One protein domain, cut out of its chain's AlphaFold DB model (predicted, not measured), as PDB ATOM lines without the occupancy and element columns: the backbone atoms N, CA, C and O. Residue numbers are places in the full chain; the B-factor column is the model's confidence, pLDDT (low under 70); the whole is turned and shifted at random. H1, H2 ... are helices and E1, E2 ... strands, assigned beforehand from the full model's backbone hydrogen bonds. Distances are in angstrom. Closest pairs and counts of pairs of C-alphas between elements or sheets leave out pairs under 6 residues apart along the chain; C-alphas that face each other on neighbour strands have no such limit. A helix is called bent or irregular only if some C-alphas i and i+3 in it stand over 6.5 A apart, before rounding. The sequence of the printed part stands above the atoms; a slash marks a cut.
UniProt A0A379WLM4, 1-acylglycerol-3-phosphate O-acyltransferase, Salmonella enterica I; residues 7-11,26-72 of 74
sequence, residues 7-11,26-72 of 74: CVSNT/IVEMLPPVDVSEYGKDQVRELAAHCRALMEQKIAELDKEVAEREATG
ATOM      1  N   CYS A   7     154.593 203.802 217.246       95.88
ATOM      2  CA  CYS A   7     154.091 204.760 216.274       95.88
ATOM      3  C   CYS A   7     153.654 206.044 216.971       95.88
ATOM      4  O   CYS A   7     153.084 206.017 218.062       95.88
ATOM      5  N   VAL A   8     153.907 207.173 216.316       94.81
ATOM      6  CA  VAL A   8     153.507 208.500 216.783       94.81
ATOM      7  C   VAL A   8     152.786 209.192 215.636       94.81
ATOM      8  O   VAL A   8     153.276 209.158 214.507       94.81
ATOM      9  N   SER A   9     151.640 209.808 215.920       91.69
ATOM     10  CA  SER A   9     150.940 210.660 214.955       91.69
ATOM     11  C   SER A   9     151.849 211.789 214.464       91.69
ATOM     12  O   SER A   9     152.709 212.277 215.200       91.69
ATOM     13  N   ASN A  10     151.630 212.262 213.247       89.56
ATOM     14  CA  ASN A  10     152.457 213.241 212.569       89.56
ATOM     15  C   ASN A  10     152.670 214.521 213.394       89.56
ATOM     16  O   ASN A  10     151.736 215.253 213.722       89.56
ATOM     17  N   THR A  11     153.940 214.815 213.675       88.50
ATOM     18  CA  THR A  11     154.382 216.031 214.374       88.50
ATOM     19  C   THR A  11     155.006 217.068 213.434       88.50
ATOM     20  O   THR A  11     155.320 218.185 213.858       88.50
ATOM     21  N   ILE A  26     149.222 211.522 219.430       93.81
ATOM     22  CA  ILE A  26     148.859 210.173 219.866       93.81
ATOM     23  C   ILE A  26     150.068 209.260 219.670       93.81
ATOM     24  O   ILE A  26     150.720 209.290 218.626       93.81
ATOM     25  N   VAL A  27     150.371 208.465 220.696       95.06
ATOM     26  CA  VAL A  27     151.447 207.469 220.690       95.06
ATOM     27  C   VAL A  27     150.827 206.100 220.921       95.06
ATOM     28  O   VAL A  27     150.103 205.916 221.898       95.06
ATOM     29  N   GLU A  28     151.137 205.142 220.055       94.88
ATOM     30  CA  GLU A  28     150.636 203.771 220.151       94.88
ATOM     31  C   GLU A  28     151.778 202.764 219.991       94.88
ATOM     32  O   GLU A  28     152.659 202.915 219.141       94.88
ATOM     33  N   MET A  29     151.765 201.727 220.829       94.88
ATOM     34  CA  MET A  29     152.679 200.593 220.714       94.88
ATOM     35  C   MET A  29     151.999 199.495 219.904       94.88
ATOM     36  O   MET A  29     150.903 199.055 220.252       94.88
ATOM     37  N   LEU A  30     152.656 199.043 218.842       94.31
ATOM     38  CA  LEU A  30     152.181 197.925 218.039       94.31
ATOM     39  C   LEU A  30     152.518 196.581 218.698       94.31
ATOM     40  O   LEU A  30     153.415 196.506 219.545       94.31
ATOM     41  N   PRO A  31     151.825 195.497 218.301       93.69
ATOM     42  CA  PRO A  31     152.180 194.154 218.727       93.69
ATOM     43  C   PRO A  31     153.658 193.836 218.442       93.69
ATOM     44  O   PRO A  31     154.206 194.303 217.438       93.69
ATOM     45  N   PRO A  32     154.312 193.039 219.303       92.94
ATOM     46  CA  PRO A  32     155.691 192.632 219.088       92.94
ATOM     47  C   PRO A  32     155.825 191.853 217.777       92.94
ATOM     48  O   PRO A  32     155.090 190.900 217.529       92.94
ATOM     49  N   VAL A  33     156.802 192.244 216.968       91.25
ATOM     50  CA  VAL A  33     157.231 191.517 215.777       91.25
ATOM     51  C   VAL A  33     158.228 190.454 216.214       91.25
ATOM     52  O   VAL A  33     159.258 190.763 216.832       91.25
ATOM     53  N   ASP A  34     157.913 189.198 215.907       90.25
ATOM     54  CA  ASP A  34     158.849 188.105 216.111       90.25
ATOM     55  C   ASP A  34     159.947 188.152 215.048       90.25
ATOM     56  O   ASP A  34     159.695 188.296 213.854       90.25
ATOM     57  N   VAL A  35     161.189 188.059 215.507       89.00
ATOM     58  CA  VAL A  35     162.381 188.121 214.660       89.00
ATOM     59  C   VAL A  35     163.108 186.786 214.594       89.00
ATOM     60  O   VAL A  35     164.126 186.700 213.915       89.00
ATOM     61  N   SER A  36     162.634 185.747 215.298       88.00
ATOM     62  CA  SER A  36     163.276 184.428 215.251       88.00
ATOM     63  C   SER A  36     163.222 183.788 213.868       88.00
ATOM     64  O   SER A  36     164.075 182.964 213.556       88.00
ATOM     65  N   GLU A  37     162.247 184.176 213.043       81.38
ATOM     66  CA  GLU A  37     162.095 183.677 211.672       81.38
ATOM     67  C   GLU A  37     163.000 184.394 210.657       81.38
ATOM     68  O   GLU A  37     163.136 183.932 209.527       81.38
ATOM     69  N   TYR A  38     163.655 185.494 211.047       85.00
ATOM     70  CA  TYR A  38     164.495 186.286 210.151       85.00
ATOM     71  C   TYR A  38     165.983 185.976 210.352       85.00
ATOM     72  O   TYR A  38     166.546 186.148 211.436       85.00
ATOM     73  N   GLY A  39     166.650 185.568 209.271       83.81
ATOM     74  CA  GLY A  39     168.106 185.425 209.224       83.81
ATOM     75  C   GLY A  39     168.843 186.761 209.049       83.81
ATOM     76  O   GLY A  39     168.252 187.793 208.731       83.81
ATOM     77  N   LYS A  40     170.178 186.743 209.189       81.88
ATOM     78  CA  LYS A  40     171.039 187.935 209.005       81.88
ATOM     79  C   LYS A  40     170.893 188.585 207.623       81.88
ATOM     80  O   LYS A  40     171.045 189.796 207.506       81.88
ATOM     81  N   ASP A  41     170.563 187.798 206.605       87.69
ATOM     82  CA  ASP A  41     170.419 188.274 205.228       87.69
ATOM     83  C   ASP A  41     169.046 188.921 204.960       87.69
ATOM     84  O   ASP A  41     168.877 189.648 203.983       87.69
ATOM     85  N   GLN A  42     168.073 188.735 205.862       88.88
ATOM     86  CA  GLN A  42     166.685 189.195 205.706       88.88
ATOM     87  C   GLN A  42     166.372 190.467 206.506       88.88
ATOM     88  O   GLN A  42     165.219 190.884 206.612       88.88
ATOM     89  N   VAL A  43     167.390 191.144 207.048       88.44
ATOM     90  CA  VAL A  43     167.217 192.376 207.847       88.44
ATOM     91  C   VAL A  43     166.488 193.469 207.058       88.44
ATOM     92  O   VAL A  43     165.706 194.235 207.619       88.44
ATOM     93  N   ARG A  44     166.711 193.535 205.741       91.56
ATOM     94  CA  ARG A  44     166.046 194.508 204.864       91.56
ATOM     95  C   ARG A  44     164.551 194.221 204.713       91.56
ATOM     96  O   ARG A  44     163.760 195.161 204.708       91.56
ATOM     97  N   GLU A  45     164.182 192.947 204.624       90.88
ATOM     98  CA  GLU A  45     162.788 192.497 204.554       90.88
ATOM     99  C   GLU A  45     162.075 192.745 205.882       90.88
ATOM    100  O   GLU A  45     160.992 193.325 205.890       90.88
ATOM    101  N   LEU A  46     162.722 192.417 207.006       91.31
ATOM    102  CA  LEU A  46     162.216 192.718 208.347       91.31
ATOM    103  C   LEU A  46     161.969 194.223 208.526       91.31
ATOM    104  O   LEU A  46     160.908 194.633 208.988       91.31
ATOM    105  N   ALA A  47     162.921 195.064 208.116       91.69
ATOM    106  CA  ALA A  47     162.773 196.515 208.195       91.69
ATOM    107  C   ALA A  47     161.621 197.029 207.316       91.69
ATOM    108  O   ALA A  47     160.868 197.903 207.746       91.69
ATOM    109  N   ALA A  48     161.463 196.486 206.104       93.94
ATOM    110  CA  ALA A  48     160.357 196.834 205.217       93.94
ATOM    111  C   ALA A  48     159.002 196.412 205.803       93.94
ATOM    112  O   ALA A  48     158.053 197.192 205.757       93.94
ATOM    113  N   HIS A  49     158.928 195.225 206.410       92.75
ATOM    114  CA  HIS A  49     157.730 194.731 207.080       92.75
ATOM    115  C   HIS A  49     157.341 195.612 208.272       92.75
ATOM    116  O   HIS A  49     156.227 196.135 208.312       92.75
ATOM    117  N   CYS A  50     158.278 195.869 209.193       93.19
ATOM    118  CA  CYS A  50     158.052 196.768 210.325       93.19
ATOM    119  C   CYS A  50     157.626 198.162 209.854       93.19
ATOM    120  O   CYS A  50     156.708 198.751 210.419       93.19
ATOM    121  N   ARG A  51     158.259 198.691 208.800       94.75
ATOM    122  CA  ARG A  51     157.889 199.987 208.224       94.75
ATOM    123  C   ARG A  51     156.461 199.991 207.688       94.75
ATOM    124  O   ARG A  51     155.746 200.940 207.977       94.75
ATOM    125  N   ALA A  52     156.043 198.961 206.956       95.38
ATOM    126  CA  ALA A  52     154.686 198.876 206.419       95.38
ATOM    127  C   ALA A  52     153.626 198.841 207.534       95.38
ATOM    128  O   ALA A  52     152.624 199.551 207.447       95.38
ATOM    129  N   LEU A  53     153.876 198.078 208.606       94.75
ATOM    130  CA  LEU A  53     153.008 198.049 209.790       94.75
ATOM    131  C   LEU A  53     152.911 199.429 210.455       94.75
ATOM    132  O   LEU A  53     151.818 199.894 210.779       94.75
ATOM    133  N   MET A  54     154.054 200.098 210.630       95.69
ATOM    134  CA  MET A  54     154.089 201.432 211.224       95.69
ATOM    135  C   MET A  54     153.396 202.475 210.343       95.69
ATOM    136  O   MET A  54     152.684 203.322 210.866       95.69
ATOM    137  N   GLU A  55     153.571 202.419 209.024       95.62
ATOM    138  CA  GLU A  55     152.972 203.366 208.076       95.62
ATOM    139  C   GLU A  55     151.443 203.291 208.085       95.62
ATOM    140  O   GLU A  55     150.780 204.326 208.149       95.62
ATOM    141  N   GLN A  56     150.881 202.078 208.118       95.69
ATOM    142  CA  GLN A  56     149.436 201.888 208.271       95.69
ATOM    143  C   GLN A  56     148.928 202.486 209.584       95.69
ATOM    144  O   GLN A  56     147.975 203.266 209.578       95.69
ATOM    145  N   LYS A  57     149.592 202.177 210.703       95.12
ATOM    146  CA  LYS A  57     149.175 202.682 212.013       95.12
ATOM    147  C   LYS A  57     149.300 204.203 212.112       95.12
ATOM    148  O   LYS A  57     148.399 204.849 212.628       95.12
ATOM    149  N   ILE A  58     150.373 204.794 211.591       95.69
ATOM    150  CA  ILE A  58     150.547 206.253 211.576       95.69
ATOM    151  C   ILE A  58     149.414 206.924 210.790       95.69
ATOM    152  O   ILE A  58     148.864 207.911 211.267       95.69
ATOM    153  N   ALA A  59     149.001 206.371 209.646       95.44
ATOM    154  CA  ALA A  59     147.885 206.921 208.876       95.44
ATOM    155  C   ALA A  59     146.546 206.872 209.644       95.44
ATOM    156  O   ALA A  59     145.746 207.806 209.548       95.44
ATOM    157  N   GLU A  60     146.303 205.813 210.425       95.56
ATOM    158  CA  GLU A  60     145.144 205.726 211.328       95.56
ATOM    159  C   GLU A  60     145.200 206.805 212.416       95.56
ATOM    160  O   GLU A  60     144.230 207.543 212.608       95.56
ATOM    161  N   LEU A  61     146.352 206.939 213.082       95.19
ATOM    162  CA  LEU A  61     146.574 207.931 214.134       95.19
ATOM    163  C   LEU A  61     146.428 209.366 213.611       95.19
ATOM    164  O   LEU A  61     145.834 210.211 214.276       95.19
ATOM    165  N   ASP A  62     146.931 209.648 212.410       93.75
ATOM    166  CA  ASP A  62     146.828 210.963 211.773       93.75
ATOM    167  C   ASP A  62     145.379 211.345 211.486       93.75
ATOM    168  O   ASP A  62     144.974 212.492 211.707       93.75
ATOM    169  N   LYS A  63     144.581 210.377 211.028       93.69
ATOM    170  CA  LYS A  63     143.150 210.572 210.815       93.69
ATOM    171  C   LYS A  63     142.437 210.866 212.136       93.69
ATOM    172  O   LYS A  63     141.652 211.808 212.203       93.69
ATOM    173  N   GLU A  64     142.749 210.117 213.189       93.69
ATOM    174  CA  GLU A  64     142.171 210.330 214.517       93.69
ATOM    175  C   GLU A  64     142.540 211.704 215.098       93.69
ATOM    176  O   GLU A  64     141.679 212.404 215.636       93.69
ATOM    177  N   VAL A  65     143.800 212.127 214.961       92.62
ATOM    178  CA  VAL A  65     144.237 213.466 215.382       92.62
ATOM    179  C   VAL A  65     143.466 214.545 214.626       92.62
ATOM    180  O   VAL A  65     142.962 215.472 215.258       92.62
ATOM    181  N   ALA A  66     143.312 214.419 213.305       90.38
ATOM    182  CA  ALA A  66     142.552 215.381 212.509       90.38
ATOM    183  C   ALA A  66     141.077 215.465 212.948       90.38
ATOM    184  O   ALA A  66     140.523 216.560 213.052       90.38
ATOM    185  N   GLU A  67     140.447 214.330 213.258       91.12
ATOM    186  CA  GLU A  67     139.072 214.282 213.764       91.12
ATOM    187  C   GLU A  67     138.935 214.948 215.146       91.12
ATOM    188  O   GLU A  67     137.999 215.724 215.372       91.12
ATOM    189  N   ARG A  68     139.877 214.695 216.066       89.56
ATOM    190  CA  ARG A  68     139.885 215.283 217.420       89.56
ATOM    191  C   ARG A  68     140.159 216.784 217.409       89.56
ATOM    192  O   ARG A  68     139.484 217.531 218.118       89.56
ATOM    193  N   GLU A  69     141.087 217.229 216.566       87.50
ATOM    194  CA  GLU A  69     141.353 218.651 216.340       87.50
ATOM    195  C   GLU A  69     140.122 219.361 215.756       87.50
ATOM    196  O   GLU A  69     139.757 220.436 216.231       87.50
ATOM    197  N   ALA A  70     139.424 218.742 214.794       85.31
ATOM    198  CA  ALA A  70     138.210 219.303 214.197       85.31
ATOM    199  C   ALA A  70     137.029 219.392 215.180       85.31
ATOM    200  O   ALA A  70     136.216 220.310 215.090       85.31
ATOM    201  N   THR A  71     136.933 218.461 216.133       86.38
ATOM    202  CA  THR A  71     135.905 218.488 217.189       86.38
ATOM    203  C   THR A  71     136.283 219.344 218.401       86.38
ATOM    204  O   THR A  71     135.488 219.448 219.335       86.38
ATOM    205  N   GLY A  72     137.466 219.973 218.410       77.81
ATOM    206  CA  GLY A  72     137.942 220.784 219.534       77.81
ATOM    207  C   GLY A  72     138.241 219.976 220.801       77.81
ATOM    208  O   GLY A  72     138.338 220.551 221.882       77.81
TER     209      GLY A  72
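This is residues 7 to 11 and 26 to 72 of the 74 residues of the protein "1-acylglycerol-3-phosphate O-acyltransferase" of Salmonella enterica I (UniProt A0A379WLM4). One long helix, H1, makes the length of a rod, with an extended stretch, including the short strand E1, running beside it and folding back into its first end. Residues 7 to 8 pair with E1, and residues 67 to 72 stick out at the far end. The printed part has 52 residues with one named strand, then one named helix; it is mostly helix. It is only just loose, close to extended, with a radius of gyration of the C-alphas of 14.4 A and spans of 48 by 16 by 14 A.

E1 is residues 27 to 29, beginning at C-alpha 27 (151.447, 207.469, 220.690). H1 is residues 40 to 70, 45.7 A long, ending at C-alpha 70 (138.210, 219.303, 214.197). It is irregular: C-alphas 41 and 44 are 7.6 A apart.

Residues 7 to 8 pair antiparallel with residues 27 to 28 of E1, which pairs with no named strand. E1 and H1 are near each other, their closest C-alphas 8.2 A apart. In H1, 25 of 27 O i to N i+4 pairs are within hydrogen-bond range.

C-alphas 41 and 72, the two farthest apart, are 48.1 A apart. Residues 12 to 25 are not printed; the C-alphas across the cut are 9.7 A apart. The link from E1 to H1 is short. No printed residue is under 70 in pLDDT.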